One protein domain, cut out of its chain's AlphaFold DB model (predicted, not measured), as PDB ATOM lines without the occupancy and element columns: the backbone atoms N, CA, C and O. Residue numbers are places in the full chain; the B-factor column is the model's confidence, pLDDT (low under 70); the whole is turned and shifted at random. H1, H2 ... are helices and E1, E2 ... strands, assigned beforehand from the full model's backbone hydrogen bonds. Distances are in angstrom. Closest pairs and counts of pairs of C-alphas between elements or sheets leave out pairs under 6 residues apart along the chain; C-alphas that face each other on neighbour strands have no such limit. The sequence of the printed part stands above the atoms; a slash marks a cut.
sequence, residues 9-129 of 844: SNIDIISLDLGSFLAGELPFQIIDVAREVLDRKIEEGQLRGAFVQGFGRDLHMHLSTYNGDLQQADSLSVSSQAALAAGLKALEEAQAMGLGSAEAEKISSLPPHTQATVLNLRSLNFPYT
ATOM      1  N   SER A   9     -46.024  35.246  38.845       93.81
ATOM      2  CA  SER A   9     -45.225  34.045  39.071       93.81
ATOM      3  C   SER A   9     -46.012  33.042  39.900       93.81
ATOM      4  O   SER A   9     -46.950  33.378  40.625       93.81
ATOM      5  N   ASN A  10     -45.604  31.788  39.814       94.44
ATOM      6  CA  ASN A  10     -46.211  30.722  40.579       94.44
ATOM      7  C   ASN A  10     -45.122  29.852  41.203       94.44
ATOM      8  O   ASN A  10     -44.102  29.569  40.572       94.44
ATOM      9  N   ILE A  11     -45.323  29.476  42.461       96.62
ATOM     10  CA  ILE A  11     -44.524  28.468  43.150       96.62
ATOM     11  C   ILE A  11     -45.387  27.227  43.313       96.62
ATOM     12  O   ILE A  11     -46.495  27.302  43.846       96.62
ATOM     13  N   ASP A  12     -44.851  26.092  42.886       96.69
ATOM     14  CA  ASP A  12     -45.435  24.780  43.104       96.69
ATOM     15  C   ASP A  12     -44.484  23.967  43.975       96.69
ATOM     16  O   ASP A  12     -43.335  23.710  43.605       96.69
ATOM     17  N   ILE A  13     -44.955  23.567  45.152       97.44
ATOM     18  CA  ILE A  13     -44.218  22.642  46.007       97.44
ATOM     19  C   ILE A  13     -44.803  21.257  45.803       97.44
ATOM     20  O   ILE A  13     -45.987  21.048  46.057       97.44
ATOM     21  N   ILE A  14     -43.973  20.324  45.349       97.12
ATOM     22  CA  ILE A  14     -44.374  18.972  44.978       97.12
ATOM     23  C   ILE A  14     -43.533  17.967  45.761       97.12
ATOM     24  O   ILE A  14     -42.311  18.072  45.817       97.12
ATOM     25  N   SER A  15     -44.190  17.002  46.398       97.12
ATOM     26  CA  SER A  15     -43.551  15.888  47.107       97.12
ATOM     27  C   SER A  15     -43.936  14.564  46.450       97.12
ATOM     28  O   SER A  15     -45.112  14.349  46.152       97.12
ATOM     29  N   LEU A  16     -42.949  13.687  46.247       96.69
ATOM     30  CA  LEU A  16     -43.127  12.307  45.783       96.69
ATOM     31  C   LEU A  16     -42.551  11.341  46.819       96.69
ATOM     32  O   LEU A  16     -41.385  11.479  47.186       96.69
ATOM     33  N   ASP A  17     -43.330  10.348  47.242       95.12
ATOM     34  CA  ASP A  17     -42.887   9.309  48.177       95.12
ATOM     35  C   ASP A  17     -42.051   8.259  47.437       95.12
ATOM     36  O   ASP A  17     -42.551   7.228  46.984       95.12
ATOM     37  N   LEU A  18     -40.757   8.543  47.280       95.94
ATOM     38  CA  LEU A  18     -39.813   7.576  46.720       95.94
ATOM     39  C   LEU A  18     -39.345   6.585  47.788       95.94
ATOM     40  O   LEU A  18     -39.087   5.428  47.468       95.94
ATOM     41  N   GLY A  19     -39.263   7.012  49.051       92.88
ATOM     42  CA  GLY A  19     -38.771   6.197  50.163       92.88
ATOM     43  C   GLY A  19     -39.586   4.924  50.399       92.88
ATOM     44  O   GLY A  19     -39.022   3.921  50.826       92.88
ATOM     45  N   SER A  20     -40.879   4.912  50.052       92.38
ATOM     46  CA  SER A  20     -41.711   3.696  49.993       92.38
ATOM     47  C   SER A  20     -41.151   2.570  49.129       92.38
ATOM     48  O   SER A  20     -41.467   1.406  49.366       92.38
ATOM     49  N   PHE A  21     -40.322   2.907  48.147       93.94
ATOM     50  CA  PHE A  21     -39.822   1.990  47.129       93.94
ATOM     51  C   PHE A  21     -38.322   1.725  47.259       93.94
ATOM     52  O   PHE A  21     -37.737   1.104  46.372       93.94
ATOM     53  N   LEU A  22     -37.693   2.189  48.343       90.94
ATOM     54  CA  LEU A  22     -36.256   2.079  48.579       90.94
ATOM     55  C   LEU A  22     -35.955   1.318  49.870       90.94
ATOM     56  O   LEU A  22     -36.673   1.412  50.865       90.94
ATOM     57  N   ALA A  23     -34.828   0.609  49.886       78.81
ATOM     58  CA  ALA A  23     -34.283  -0.008  51.094       78.81
ATOM     59  C   ALA A  23     -33.505   1.014  51.955       78.81
ATOM     60  O   ALA A  23     -32.321   0.823  52.228       78.81
ATOM     61  N   GLY A  24     -34.142   2.119  52.363       80.88
ATOM     62  CA  GLY A  24     -33.533   3.132  53.237       80.88
ATOM     63  C   GLY A  24     -33.834   4.585  52.860       80.88
ATOM     64  O   GLY A  24     -34.816   4.878  52.185       80.88
ATOM     65  N   GLU A  25     -32.988   5.494  53.352       88.56
ATOM     66  CA  GLU A  25     -33.044   6.941  53.079       88.56
ATOM     67  C   GLU A  25     -32.788   7.236  51.594       88.56
ATOM     68  O   GLU A  25     -32.130   6.448  50.913       88.56
ATOM     69  N   LEU A  26     -33.283   8.372  51.086       93.38
ATOM     70  CA  LEU A  26     -33.065   8.761  49.689       93.38
ATOM     71  C   LEU A  26     -31.581   9.078  49.449       93.38
ATOM     72  O   LEU A  26     -31.079  10.034  50.029       93.38
ATOM     73  N   PRO A  27     -30.866   8.375  48.558       93.88
ATOM     74  CA  PRO A  27     -29.480   8.728  48.260       93.88
ATOM     75  C   PRO A  27     -29.347  10.147  47.685       93.88
ATOM     76  O   PRO A  27     -30.130  10.555  46.826       93.88
ATOM     77  N   PHE A  28     -28.304  10.889  48.068       94.75
ATOM     78  CA  PHE A  28     -28.029  12.205  47.469       94.75
ATOM     79  C   PHE A  28     -27.866  12.134  45.943       94.75
ATOM     80  O   PHE A  28     -28.305  13.035  45.240       94.75
ATOM     81  N   GLN A  29     -27.344  11.021  45.426       96.06
ATOM     82  CA  GLN A  29     -27.176  10.786  43.992       96.06
ATOM     83  C   GLN A  29     -28.505  10.846  43.228       96.06
ATOM     84  O   GLN A  29     -28.565  11.428  42.149       96.06
ATOM     85  N   ILE A  30     -29.588  10.289  43.780       95.75
ATOM     86  CA  ILE A  30     -30.884  10.295  43.089       95.75
ATOM     87  C   ILE A  30     -31.556  11.673  43.167       95.75
ATOM     88  O   ILE A  30     -32.297  12.057  42.264       95.75
ATOM     89  N   ILE A  31     -31.255  12.444  44.219       96.56
ATOM     90  CA  ILE A  31     -31.670  13.847  44.357       96.56
ATOM     91  C   ILE A  31     -30.947  14.702  43.307       96.56
ATOM     92  O   ILE A  31     -31.583  15.524  42.647       96.56
ATOM     93  N   ASP A  32     -29.646  14.473  43.105       97.06
ATOM     94  CA  ASP A  32     -28.853  15.149  42.073       97.06
ATOM     95  C   ASP A  32     -29.396  14.846  40.667       97.06
ATOM     96  O   ASP A  32     -29.593  15.766  39.874       97.06
ATOM     97  N   VAL A  33     -29.755  13.588  40.385       97.62
ATOM     98  CA  VAL A  33     -30.393  13.194  39.116       97.62
ATOM     99  C   VAL A  33     -31.736  13.898  38.899       97.62
ATOM    100  O   VAL A  33     -32.010  14.385  37.799       97.62
ATOM    101  N   ALA A  34     -32.581  13.992  39.930       97.75
ATOM    102  CA  ALA A  34     -33.824  14.757  39.838       97.75
ATOM    103  C   ALA A  34     -33.553  16.239  39.527       97.75
ATOM    104  O   ALA A  34     -34.243  16.829  38.692       97.75
ATOM    105  N   ARG A  35     -32.521  16.828  40.147       97.25
ATOM    106  CA  ARG A  35     -32.096  18.210  39.882       97.25
ATOM    107  C   ARG A  35     -31.681  18.399  38.422       97.25
ATOM    108  O   ARG A  35     -32.194  19.305  37.779       97.25
ATOM    109  N   GLU A  36     -30.878  17.500  37.855       97.56
ATOM    110  CA  GLU A  36     -30.459  17.562  36.442       97.56
ATOM    111  C   GLU A  36     -31.636  17.483  35.452       97.56
ATOM    112  O   GLU A  36     -31.622  18.098  34.380       97.56
ATOM    113  N   VAL A  37     -32.681  16.711  35.775       98.00
ATOM    114  CA  VAL A  37     -33.911  16.676  34.966       98.00
ATOM    115  C   VAL A  37     -34.611  18.033  34.990       98.00
ATOM    116  O   VAL A  37     -35.035  18.515  33.939       98.00
ATOM    117  N   LEU A  38     -34.714  18.655  36.163       97.75
ATOM    118  CA  LEU A  38     -35.381  19.944  36.336       97.75
ATOM    119  C   LEU A  38     -34.556  21.111  35.777       97.75
ATOM    120  O   LEU A  38     -35.135  22.026  35.199       97.75
ATOM    121  N   ASP A  39     -33.227  21.055  35.842       96.56
ATOM    122  CA  ASP A  39     -32.343  22.059  35.239       96.56
ATOM    123  C   ASP A  39     -32.540  22.134  33.720       96.56
ATOM    124  O   ASP A  39     -32.682  23.221  33.162       96.56
ATOM    125  N   ARG A  40     -32.699  20.986  33.045       97.00
ATOM    126  CA  ARG A  40     -33.072  20.962  31.618       97.00
ATOM    127  C   ARG A  40     -34.430  21.613  31.356       97.00
ATOM    128  O   ARG A  40     -34.600  22.300  30.355       97.00
ATOM    129  N   LYS A  41     -35.397  21.451  32.265       96.00
ATOM    130  CA  LYS A  41     -36.715  22.104  32.162       96.00
ATOM    131  C   LYS A  41     -36.623  23.622  32.324       96.00
ATOM    132  O   LYS A  41     -37.408  24.347  31.711       96.00
ATOM    133  N   ILE A  42     -35.652  24.103  33.100       95.25
ATOM    134  CA  ILE A  42     -35.324  25.529  33.203       95.25
ATOM    135  C   ILE A  42     -34.696  26.026  31.893       95.25
ATOM    136  O   ILE A  42     -35.113  27.058  31.370       95.25
ATOM    137  N   GLU A  43     -33.748  25.282  31.315       95.12
ATOM    138  CA  GLU A  43     -33.123  25.619  30.023       95.12
ATOM    139  C   GLU A  43     -34.135  25.654  28.865       95.12
ATOM    140  O   GLU A  43     -34.048  26.511  27.985       95.12
ATOM    141  N   GLU A  44     -35.129  24.762  28.889       93.12
ATOM    142  CA  GLU A  44     -36.248  24.717  27.937       93.12
ATOM    143  C   GLU A  44     -37.263  25.862  28.131       93.12
ATOM    144  O   GLU A  44     -38.185  26.007  27.325       93.12
ATOM    145  N   GLY A  45     -37.126  26.671  29.188       90.75
ATOM    146  CA  GLY A  45     -38.051  27.756  29.525       90.75
ATOM    147  C   GLY A  45     -39.395  27.285  30.091       90.75
ATOM    148  O   GLY A  45     -40.328  28.079  30.177       90.75
ATOM    149  N   GLN A  46     -39.511  26.009  30.477       91.81
ATOM    150  CA  GLN A  46     -40.715  25.460  31.114       91.81
ATOM    151  C   GLN A  46     -40.785  25.831  32.600       91.81
ATOM    152  O   GLN A  46     -41.875  25.991  33.144       91.81
ATOM    153  N   LEU A  47     -39.626  25.997  33.243       95.62
ATOM    154  CA  LEU A  47     -39.480  26.427  34.634       95.62
ATOM    155  C   LEU A  47     -38.577  27.668  34.725       95.62
ATOM    156  O   LEU A  47     -37.708  27.895  33.887       95.62
ATOM    157  N   ARG A  48     -38.751  28.462  35.782       94.19
ATOM    158  CA  ARG A  48     -37.891  29.606  36.144       94.19
ATOM    159  C   ARG A  48     -36.838  29.252  37.189       94.19
ATOM    160  O   ARG A  48     -35.836  29.952  37.318       94.19
ATOM    161  N   GLY A  49     -37.079  28.196  37.957       95.00
ATOM    162  CA  GLY A  49     -36.188  27.735  39.010       95.00
ATOM    163  C   GLY A  49     -36.681  26.435  39.626       95.00
ATOM    164  O   GLY A  49     -37.879  26.144  39.602       95.00
ATOM    165  N   ALA A  50     -35.745  25.678  40.191       96.56
ATOM    166  CA  ALA A  50     -36.011  24.460  40.934       96.56
ATOM    167  C   ALA A  50     -35.086  24.380  42.156       96.56
ATOM    168  O   ALA A  50     -33.907  24.717  42.077       96.56
ATOM    169  N   PHE A  51     -35.622  23.916  43.280       97.19
ATOM    170  CA  PHE A  51     -34.858  23.526  44.462       97.19
ATOM    171  C   PHE A  51     -35.329  22.146  44.918       97.19
ATOM    172  O   PHE A  51     -36.529  21.928  45.094       97.19
ATOM    173  N   VAL A  52     -34.390  21.212  45.072       97.19
ATOM    174  CA  VAL A  52     -34.680  19.789  45.297       97.19
ATOM    175  C   VAL A  52     -33.975  19.315  46.560       97.19
ATOM    176  O   VAL A  52     -32.792  19.591  46.750       97.19
ATOM    177  N   GLN A  53     -34.695  18.604  47.424       96.81
ATOM    178  CA  GLN A  53     -34.172  18.000  48.651       96.81
ATOM    179  C   GLN A  53     -34.838  16.646  48.915       96.81
ATOM    180  O   GLN A  53     -35.941  16.385  48.441       96.81
ATOM    181  N   GLY A  54     -34.183  15.797  49.705       96.50
ATOM    182  CA  GLY A  54     -34.792  14.587  50.262       96.50
ATOM    183  C   GLY A  54     -35.171  14.827  51.716       96.50
ATOM    184  O   GLY A  54     -34.284  15.110  52.521       96.50
ATOM    185  N   PHE A  55     -36.456  14.712  52.046       96.38
ATOM    186  CA  PHE A  55     -36.993  14.919  53.393       96.38
ATOM    187  C   PHE A  55     -37.821  13.706  53.817       96.38
ATOM    188  O   PHE A  55     -38.901  13.462  53.284       96.38
ATOM    189  N   GLY A  56     -37.327  12.940  54.789       93.75
ATOM    190  CA  GLY A  56     -37.919  11.665  55.172       93.75
ATOM    191  C   GLY A  56     -37.980  10.714  53.977       93.75
ATOM    192  O   GLY A  56     -36.949  10.312  53.447       93.75
ATOM    193  N   ARG A  57     -39.194  10.349  53.560       93.75
ATOM    194  CA  ARG A  57     -39.437   9.487  52.388       93.75
ATOM    195  C   ARG A  57     -39.643  10.277  51.097       93.75
ATOM    196  O   ARG A  57     -39.697   9.684  50.019       93.75
ATOM    197  N   ASP A  58     -39.759  11.596  51.198       96.44
ATOM    198  CA  ASP A  58     -40.153  12.429  50.080       96.44
ATOM    199  C   ASP A  58     -38.950  12.971  49.317       96.44
ATOM    200  O   ASP A  58     -38.043  13.579  49.892       96.44
ATOM    201  N   LEU A  59     -39.018  12.862  47.991       97.88
ATOM    202  CA  LEU A  59     -38.338  13.794  47.103       97.88
ATOM    203  C   LEU A  59     -39.152  15.093  47.083       97.88
ATOM    204  O   LEU A  59     -40.231  15.162  46.489       97.88
ATOM    205  N   HIS A  60     -38.643  16.113  47.769       97.88
ATOM    206  CA  HIS A  60     -39.242  17.439  47.880       97.88
ATOM    207  C   HIS A  60     -38.724  18.345  46.766       97.88
ATOM    208  O   HIS A  60     -37.523  18.598  46.675       97.88
ATOM    209  N   MET A  61     -39.628  18.884  45.956       98.25
ATOM    210  CA  MET A  61     -39.319  19.774  44.840       98.25
ATOM    211  C   MET A  61     -40.069  21.091  45.002       98.25
ATOM    212  O   MET A  61     -41.291  21.126  45.096       98.25
ATOM    213  N   HIS A  62     -39.329  22.191  45.024       97.88
ATOM    214  CA  HIS A  62     -39.856  23.544  44.948       97.88
ATOM    215  C   HIS A  62     -39.600  24.056  43.540       97.88
ATOM    216  O   HIS A  62     -38.456  24.310  43.171       97.88
ATOM    217  N   LEU A  63     -40.662  24.201  42.761       97.88
ATOM    218  CA  LEU A  63     -40.604  24.612  41.366       97.88
ATOM    219  C   LEU A  63     -41.214  26.000  41.230       97.88
ATOM    220  O   LEU A  63     -42.194  26.317  41.904       97.88
ATOM    221  N   SER A  64     -40.649  26.833  40.362       96.94
ATOM    222  CA  SER A  64     -41.266  28.110  40.022       96.94
ATOM    223  C   SER A  64     -41.456  28.277  38.527       96.94
ATOM    224  O   SER A  64     -40.624  27.856  37.724       96.94
ATOM    225  N   THR A  65     -42.563  28.912  38.164       95.94
ATOM    226  CA  THR A  65     -42.964  29.244  36.798       95.94
ATOM    227  C   THR A  65     -43.395  30.709  36.713       95.94
ATOM    228  O   THR A  65     -43.671  31.363  37.723       95.94
ATOM    229  N   TYR A  66     -43.448  31.246  35.494       94.12
ATOM    230  CA  TYR A  66     -43.939  32.593  35.215       94.12
ATOM    231  C   TYR A  66     -44.985  32.530  34.105       94.12
ATOM    232  O   TYR A  66     -44.704  32.017  33.022       94.12
ATOM    233  N   ASN A  67     -46.190  33.048  34.358       90.00
ATOM    234  CA  ASN A  67     -47.326  32.879  33.444       90.00
ATOM    235  C   ASN A  67     -47.047  33.425  32.036       90.00
ATOM    236  O   ASN A  67     -47.516  32.851  31.051       90.00
ATOM    237  N   GLY A  68     -46.271  34.508  31.926       87.62
ATOM    238  CA  GLY A  68     -45.885  35.091  30.642       87.62
ATOM    239  C   GLY A  68     -45.034  34.172  29.757       87.62
ATOM    240  O   GLY A  68     -45.051  34.344  28.540       87.62
ATOM    241  N   ASP A  69     -44.350  33.181  30.335       88.44
ATOM    242  CA  ASP A  69     -43.483  32.253  29.598       88.44
ATOM    243  C   ASP A  69     -44.260  31.018  29.085       88.44
ATOM    244  O   ASP A  69     -43.850  30.376  28.119       88.44
ATOM    245  N   LEU A  70     -45.426  30.710  29.669       84.88
ATOM    246  CA  LEU A  70     -46.110  29.420  29.496       84.88
ATOM    247  C   LEU A  70     -47.121  29.334  28.338       84.88
ATOM    248  O   LEU A  70     -47.801  28.322  28.212       84.88
ATOM    249  N   GLN A  71     -47.258  30.354  27.485       76.00
ATOM    250  CA  GLN A  71     -48.154  30.332  26.305       76.00
ATOM    251  C   GLN A  71     -49.572  29.765  26.576       76.00
ATOM    252  O   GLN A  71     -50.118  29.035  25.753       76.00
ATOM    253  N   GLN A  72     -50.183  30.126  27.712       72.38
ATOM    254  CA  GLN A  72     -51.499  29.652  28.195       72.38
ATOM    255  C   GLN A  72     -51.545  28.238  28.808       72.38
ATOM    256  O   GLN A  72     -52.622  27.816  29.233       72.38
ATOM    257  N   ALA A  73     -50.422  27.523  28.913       78.12
ATOM    258  CA  ALA A  73     -50.357  26.279  29.676       78.12
ATOM    259  C   ALA A  73     -50.622  26.523  31.174       78.12
ATOM    260  O   ALA A  73     -50.334  27.593  31.718       78.12
ATOM    261  N   ASP A  74     -51.190  25.520  31.844       85.81
ATOM    262  CA  ASP A  74     -51.422  25.574  33.282       85.81
ATOM    263  C   ASP A  74     -50.113  25.356  34.052       85.81
ATOM    264  O   ASP A  74     -49.447  24.337  33.873       85.81
ATOM    265  N   SER A  75     -49.741  26.317  34.902       85.69
ATOM    266  CA  SER A  75     -48.460  26.308  35.616       85.69
ATOM    267  C   SER A  75     -48.293  25.080  36.507       85.69
ATOM    268  O   SER A  75     -47.241  24.444  36.479       85.69
ATOM    269  N   LEU A  76     -49.339  24.716  37.250       87.06
ATOM    270  CA  LEU A  76     -49.314  23.577  38.158       87.06
ATOM    271  C   LEU A  76     -49.207  22.259  37.382       87.06
ATOM    272  O   LEU A  76     -48.463  21.374  37.803       87.06
ATOM    273  N   SER A  77     -49.887  22.132  36.239       90.62
ATOM    274  CA  SER A  77     -49.736  20.973  35.349       90.62
ATOM    275  C   SER A  77     -48.307  20.844  34.805       90.62
ATOM    276  O   SER A  77     -47.716  19.768  34.910       90.62
ATOM    277  N   VAL A  78     -47.704  21.937  34.316       93.12
ATOM    278  CA  VAL A  78     -46.306  21.949  33.833       93.12
ATOM    279  C   VAL A  78     -45.340  21.517  34.940       93.12
ATOM    280  O   VAL A  78     -44.530  20.609  34.739       93.12
ATOM    281  N   SER A  79     -45.461  22.112  36.130       94.94
ATOM    282  CA  SER A  79     -44.651  21.757  37.299       94.94
ATOM    283  C   SER A  79     -44.848  20.296  37.716       94.94
ATOM    284  O   SER A  79     -43.873  19.605  38.003       94.94
ATOM    285  N   SER A  80     -46.087  19.793  37.708       94.94
ATOM    286  CA  SER A  80     -46.408  18.415  38.113       94.94
ATOM    287  C   SER A  80     -45.848  17.374  37.150       94.94
ATOM    288  O   SER A  80     -45.289  16.372  37.592       94.94
ATOM    289  N   GLN A  81     -45.916  17.625  35.841       95.00
ATOM    290  CA  GLN A  81     -45.304  16.756  34.832       95.00
ATOM    291  C   GLN A  81     -43.774  16.748  34.942       95.00
ATOM    292  O   GLN A  81     -43.157  15.684  34.877       95.00
ATOM    293  N   ALA A  82     -43.154  17.915  35.155       96.44
ATOM    294  CA  ALA A  82     -41.708  18.021  35.356       96.44
ATOM    295  C   ALA A  82     -41.251  17.288  36.629       96.44
ATOM    296  O   ALA A  82     -40.280  16.530  36.590       96.44
ATOM    297  N   ALA A  83     -41.980  17.461  37.734       97.25
ATOM    298  CA  ALA A  83     -41.730  16.779  38.999       97.25
ATOM    299  C   ALA A  83     -41.863  15.256  38.876       97.25
ATOM    300  O   ALA A  83     -40.985  14.525  39.336       97.25
ATOM    301  N   LEU A  84     -42.925  14.769  38.221       96.88
ATOM    302  CA  LEU A  84     -43.124  13.338  37.991       96.88
ATOM    303  C   LEU A  84     -41.975  12.748  37.161       96.88
ATOM    304  O   LEU A  84     -41.408  11.725  37.540       96.88
ATOM    305  N   ALA A  85     -41.575  13.419  36.078       96.44
ATOM    306  CA  ALA A  85     -40.446  12.985  35.256       96.44
ATOM    307  C   ALA A  85     -39.130  12.925  36.053       96.44
ATOM    308  O   ALA A  85     -38.369  11.963  35.917       96.44
ATOM    309  N   ALA A  86     -38.871  13.919  36.909       97.88
ATOM    310  CA  ALA A  86     -37.695  13.949  37.775       97.88
ATOM    311  C   ALA A  86     -37.704  12.804  38.801       97.88
ATOM    312  O   ALA A  86     -36.703  12.102  38.944       97.88
ATOM    313  N   GLY A  87     -38.842  12.559  39.458       97.12
ATOM    314  CA  GLY A  87     -38.996  11.472  40.427       97.12
ATOM    315  C   GLY A  87     -38.850  10.081  39.812       97.12
ATOM    316  O   GLY A  87     -38.161   9.233  40.373       97.12
ATOM    317  N   LEU A  88     -39.431   9.850  38.631       96.31
ATOM    318  CA  LEU A  88     -39.275   8.583  37.908       96.31
ATOM    319  C   LEU A  88     -37.820   8.336  37.514       96.31
ATOM    320  O   LEU A  88     -37.333   7.214  37.642       96.31
ATOM    321  N   LYS A  89     -37.106   9.381  37.078       96.81
ATOM    322  CA  LYS A  89     -35.691   9.255  36.721       96.81
ATOM    323  C   LYS A  89     -34.809   8.995  37.944       96.81
ATOM    324  O   LYS A  89     -33.899   8.175  37.870       96.81
ATOM    325  N   ALA A  90     -35.109   9.635  39.072       96.62
ATOM    326  CA  ALA A  90     -34.461   9.351  40.350       96.62
ATOM    327  C   ALA A  90     -34.693   7.898  40.800       96.62
ATOM    328  O   ALA A  90     -33.770   7.242  41.281       96.62
ATOM    329  N   LEU A  91     -35.905   7.368  40.605       94.69
ATOM    330  CA  LEU A  91     -36.231   5.980  40.934       94.69
ATOM    331  C   LEU A  91     -35.515   4.974  40.017       94.69
ATOM    332  O   LEU A  91     -35.046   3.942  40.494       94.69
ATOM    333  N   GLU A  92     -35.394   5.280  38.724       94.31
ATOM    334  CA  GLU A  92     -34.606   4.490  37.767       94.31
ATOM    335  C   GLU A  92     -33.128   4.427  38.184       94.31
ATOM    336  O   GLU A  92     -32.529   3.352  38.189       94.31
ATOM    337  N   GLU A  93     -32.547   5.555  38.606       95.38
ATOM    338  CA  GLU A  93     -31.177   5.583  39.127       95.38
ATOM    339  C   GLU A  93     -31.053   4.753  40.412       95.38
ATOM    340  O   GLU A  93     -30.135   3.946  40.552       95.38
ATOM    341  N   ALA A  94     -32.019   4.861  41.329       93.88
ATOM    342  CA  ALA A  94     -32.031   4.048  42.544       93.88
ATOM    343  C   ALA A  94     -32.065   2.537  42.242       93.88
ATOM    344  O   ALA A  94     -31.410   1.747  42.927       93.88
ATOM    345  N   GLN A  95     -32.802   2.126  41.205       91.38
ATOM    346  CA  GLN A  95     -32.816   0.741  40.722       91.38
ATOM    347  C   GLN A  95     -31.467   0.332  40.140       91.38
ATOM    348  O   GLN A  95     -30.959  -0.735  40.481       91.38
ATOM    349  N   ALA A  96     -30.848   1.186  39.320       92.81
ATOM    350  CA  ALA A  96     -29.515   0.937  38.773       92.81
ATOM    351  C   ALA A  96     -28.450   0.785  39.878       92.81
ATOM    352  O   ALA A  96     -27.514  -0.004  39.737       92.81
ATOM    353  N   MET A  97     -28.631   1.478  41.006       92.81
ATOM    354  CA  MET A  97     -27.802   1.360  42.209       92.81
ATOM    355  C   MET A  97     -28.115   0.119  43.069       92.81
ATOM    356  O   MET A  97     -27.420  -0.125  44.055       92.81
ATOM    357  N   GLY A  98     -29.144  -0.669  42.731       91.88
ATOM    358  CA  GLY A  98     -29.575  -1.843  43.499       91.88
ATOM    359  C   GLY A  98     -30.301  -1.511  44.808       91.88
ATOM    360  O   GLY A  98     -30.321  -2.338  45.717       91.88
ATOM    361  N   LEU A  99     -30.861  -0.302  44.926       89.88
ATOM    362  CA  LEU A  99     -31.546   0.194  46.127       89.88
ATOM    363  C   LEU A  99     -33.079   0.165  46.015       89.88
ATOM    364  O   LEU A  99     -33.762   0.301  47.032       89.88
ATOM    365  N   GLY A 100     -33.609   0.008  44.799       86.94
ATOM    366  CA  GLY A 100     -35.044  -0.057  44.521       86.94
ATOM    367  C   GLY A 100     -35.681  -1.407  44.865       86.94
ATOM    368  O   GLY A 100     -35.050  -2.456  44.744       86.94
ATOM    369  N   SER A 101     -36.950  -1.382  45.273       88.06
ATOM    370  CA  SER A 101     -37.770  -2.582  45.469       88.06
ATOM    371  C   SER A 101     -38.266  -3.168  44.137       88.06
ATOM    372  O   SER A 101     -38.238  -2.511  43.096       88.06
ATOM    373  N   ALA A 102     -38.787  -4.399  44.162       85.50
ATOM    374  CA  ALA A 102     -39.368  -5.034  42.972       85.50
ATOM    375  C   ALA A 102     -40.635  -4.311  42.465       85.50
ATOM    376  O   ALA A 102     -40.997  -4.399  41.290       85.50
ATOM    377  N   GLU A 103     -41.343  -3.610  43.350       85.69
ATOM    378  CA  GLU A 103     -42.482  -2.760  43.008       85.69
ATOM    379  C   GLU A 103     -42.034  -1.519  42.234       85.69
ATOM    380  O   GLU A 103     -42.719  -1.124  41.291       85.69
ATOM    381  N   ALA A 104     -40.868  -0.957  42.575       86.44
ATOM    382  CA  ALA A 104     -40.307   0.216  41.914       86.44
ATOM    383  C   ALA A 104     -40.149  -0.003  40.398       86.44
ATOM    384  O   ALA A 104     -40.476   0.883  39.605       86.44
ATOM    385  N   GLU A 105     -39.675  -1.187  39.984       82.44
ATOM    386  CA  GLU A 105     -39.400  -1.530  38.574       82.44
ATOM    387  C   GLU A 105     -40.648  -1.435  37.689       82.44
ATOM    388  O   GLU A 105     -40.566  -1.175  36.489       82.44
ATOM    389  N   LYS A 106     -41.829  -1.632  38.282       88.69
ATOM    390  CA  LYS A 106     -43.100  -1.658  37.556       88.69
ATOM    391  C   LYS A 106     -43.665  -0.261  37.332       88.69
ATOM    392  O   LYS A 106     -44.443  -0.084  36.395       88.69
ATOM    393  N   ILE A 107     -43.275   0.728  38.141       91.25
ATOM    394  CA  ILE A 107     -43.875   2.072  38.142       91.25
ATOM    395  C   ILE A 107     -43.669   2.776  36.799       91.25
ATOM    396  O   ILE A 107     -44.620   3.317  36.239       91.25
ATOM    397  N   SER A 108     -42.465   2.713  36.230       85.69
ATOM    398  CA  SER A 108     -42.144   3.366  34.950       85.69
ATOM    399  C   SER A 108     -42.995   2.876  33.770       85.69
ATOM    400  O   SER A 108     -43.155   3.601  32.792       85.69
ATOM    401  N   SER A 109     -43.580   1.676  33.870       88.12
ATOM    402  CA  SER A 109     -44.462   1.097  32.849       88.12
ATOM    403  C   SER A 109     -45.943   1.470  33.006       88.12
ATOM    404  O   SER A 109     -46.742   1.197  32.110       88.12
ATOM    405  N   LEU A 110     -46.319   2.071  34.140       92.12
ATOM    406  CA  LEU A 110     -47.686   2.507  34.415       92.12
ATOM    407  C   LEU A 110     -48.008   3.818  33.674       92.12
ATOM    408  O   LEU A 110     -47.102   4.601  33.396       92.12
ATOM    409  N   PRO A 111     -49.287   4.104  33.385       92.25
ATOM    410  CA  PRO A 111     -49.702   5.414  32.883       92.25
ATOM    411  C   PRO A 111     -49.368   6.559  33.864       92.25
ATOM    412  O   PRO A 111     -49.409   6.319  35.077       92.25
ATOM    413  N   PRO A 112     -49.124   7.802  33.396       90.81
ATOM    414  CA  PRO A 112     -48.725   8.936  34.243       90.81
ATOM    415  C   PRO A 112     -49.638   9.188  35.443       90.81
ATOM    416  O   PRO A 112     -49.159   9.349  36.564       90.81
ATOM    417  N   HIS A 113     -50.954   9.139  35.237       90.31
ATOM    418  CA  HIS A 113     -51.925   9.301  36.316       90.31
ATOM    419  C   HIS A 113     -51.755   8.239  37.417       90.31
ATOM    420  O   HIS A 113     -51.747   8.560  38.601       90.31
ATOM    421  N   THR A 114     -51.523   6.976  37.037       92.06
ATOM    422  CA  THR A 114     -51.291   5.884  37.994       92.06
ATOM    423  C   THR A 114     -49.929   6.036  38.676       92.06
ATOM    424  O   THR A 114     -49.811   5.761  39.867       92.06
ATOM    425  N   GLN A 115     -48.902   6.501  37.955       94.38
ATOM    426  CA  GLN A 115     -47.589   6.798  38.539       94.38
ATOM    427  C   GLN A 115     -47.700   7.866  39.630       94.38
ATOM    428  O   GLN A 115     -47.173   7.670  40.723       94.38
ATOM    429  N   ALA A 116     -48.421   8.958  39.362       92.62
ATOM    430  CA  ALA A 116     -48.654  10.021  40.334       92.62
ATOM    431  C   ALA A 116     -49.385   9.507  41.584       92.62
ATOM    432  O   ALA A 116     -48.965   9.818  42.696       92.62
ATOM    433  N   THR A 117     -50.416   8.671  41.424       92.38
ATOM    434  CA  THR A 117     -51.117   8.051  42.561       92.38
ATOM    435  C   THR A 117     -50.203   7.121  43.367       92.38
ATOM    436  O   THR A 117     -50.155   7.222  44.590       92.38
ATOM    437  N   VAL A 118     -49.448   6.234  42.706       93.69
ATOM    438  CA  VAL A 118     -48.564   5.253  43.370       93.69
ATOM    439  C   VAL A 118     -47.415   5.933  44.115       93.69
ATOM    440  O   VAL A 118     -47.074   5.515  45.218       93.69
ATOM    441  N   LEU A 119     -46.849   7.000  43.548       94.25
ATOM    442  CA  LEU A 119     -45.817   7.818  44.195       94.25
ATOM    443  C   LEU A 119     -46.397   8.829  45.196       94.25
ATOM    444  O   LEU A 119     -45.654   9.658  45.724       94.25
ATOM    445  N   ASN A 120     -47.711   8.779  45.446       93.62
ATOM    446  CA  ASN A 120     -48.431   9.675  46.341       93.62
ATOM    447  C   ASN A 120     -48.085  11.149  46.051       93.62
ATOM    448  O   ASN A 120     -47.632  11.869  46.936       93.62
ATOM    449  N   LEU A 121     -48.218  11.600  44.800       94.62
ATOM    450  CA  LEU A 121     -47.879  12.972  44.413       94.62
ATOM    451  C   LEU A 121     -48.743  13.964  45.192       94.62
ATOM    452  O   LEU A 121     -49.961  14.003  45.046       94.62
ATOM    453  N   ARG A 122     -48.093  14.801  45.999       93.62
ATOM    454  CA  ARG A 122     -48.741  15.866  46.775       93.62
ATOM    455  C   ARG A 122     -48.250  17.210  46.276       93.62
ATOM    456  O   ARG A 122     -47.042  17.395  46.138       93.62
ATOM    457  N   SER A 123     -49.165  18.143  46.030       93.38
ATOM    458  CA  SER A 123     -48.831  19.467  45.510       93.38
ATOM    459  C   SER A 123     -49.446  20.608  46.328       93.38
ATOM    460  O   SER A 123     -50.503  20.493  46.961       93.38
ATOM    461  N   LEU A 124     -48.745  21.739  46.325       94.56
ATOM    462  CA  LEU A 124     -49.208  23.021  46.829       94.56
ATOM    463  C   LEU A 124     -48.938  24.076  45.763       94.56
ATOM    464  O   LEU A 124     -47.784  24.318  45.423       94.56
ATOM    465  N   ASN A 125     -50.001  24.729  45.298       93.56
ATOM    466  CA  ASN A 125     -49.931  25.851  44.370       93.56
ATOM    467  C   ASN A 125     -50.002  27.207  45.099       93.56
ATOM    468  O   ASN A 125     -50.913  27.447  45.913       93.56
ATOM    469  N   PHE A 126     -49.047  28.087  44.795       94.94
ATOM    470  CA  PHE A 126     -48.888  29.397  45.418       94.94
ATOM    471  C   PHE A 126     -48.607  30.498  44.376       94.94
ATOM    472  O   PHE A 126     -47.444  30.774  44.050       94.94
ATOM    473  N   PRO A 127     -49.662  31.148  43.852       92.81
ATOM    474  CA  PRO A 127     -49.523  32.252  42.911       92.81
ATOM    475  C   PRO A 127     -49.146  33.547  43.639       92.81
ATOM    476  O   PRO A 127     -49.702  33.859  44.695       92.81
ATOM    477  N   TYR A 128     -48.221  34.323  43.073       92.94
ATOM    478  CA  TYR A 128     -47.841  35.625  43.619       92.94
ATOM    479  C   TYR A 128     -47.229  36.563  42.572       92.94
ATOM    480  O   TYR A 128     -46.551  36.149  41.631       92.94
ATOM    481  N   THR A 129     -47.407  37.860  42.789       91.81
ATOM    482  CA  THR A 129     -46.749  38.918  42.025       91.81
ATOM    483  C   THR A 129     -45.565  39.453  42.823       91.81
ATOM    484  O   THR A 129     -45.717  39.938  43.947       91.81
TER     485      THR A 129
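What this domain is: This is residues 9 to 129 of the 844 residues of a protein of Acidobacteria bacterium (UniProt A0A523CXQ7). Two helices, H1 and H2, cover one face of a twisted four-stranded sheet, making two layers and leaving the other face bare. The short H3 packs on residues 88 to 95 of H2, and H4 follows it, grazing the sheet. The printed part has 121 residues, with named elements in the order E1, H1, E2, E3, H2, H3, H4, E4; the class is mixed, helices and strands. The sheet order is E2, E3, E1, E4, all antiparallel. The whole is compact, with a radius of gyration of the C-alphas of 13.9 A, and elongated, spanning 42 by 26 by 23 A.

How they stand to each other: Inner strands E3, residues 58 to 66, and E1, residues 9 to 17, pair with N 12 and O 63 at 2.8 A. Edge strand E2, residues 49 to 55, forms a hairpin with E3, with N 53 and O 60 at 2.9 A. Edge strand E4, residues 122 to 128, pairs with E1, with N 11 and O 126 at 3.0 A. H2, residues 75 to 96, lies over E3 and E1 at a height over the sheet of 8.6 A. H1, residues 28 to 43, is on the same face, over E2, at 8.2 A; E1, H1 and E2 form a split strand-helix-strand unit, E3 between its strands, with a right-handed crossover. H1 and H2 touch, closest at the C-alphas of Ala 34 and Ala 86, 4.5 A. H3, residues 104 to 107, touches H2 at C-alphas Leu 91 and Ala 104, 7.1 A, their closest. H4, residues 112 to 118, grazes the sheet with residues 116 to 118. In H1, H2 and H4 every O i to N i+4 pair is within hydrogen-bond range; H3 is too short for one.

Where its parts are: E1 begins at C-alpha 9 (-45.225, 34.045, 39.071) and measures 26.5 A; E3 measures 25.3 A, H2 31.8 A and H1 22.6 A. E4 ends at C-alpha 128 (-47.841, 35.625, 43.619).

The domain as a whole: The printed part has no cut and no long link; C-alphas 102 and 129, the farthest apart, are 44.6 A apart. Mean pLDDT of the printed part is 93.0, and no printed residue is under 70.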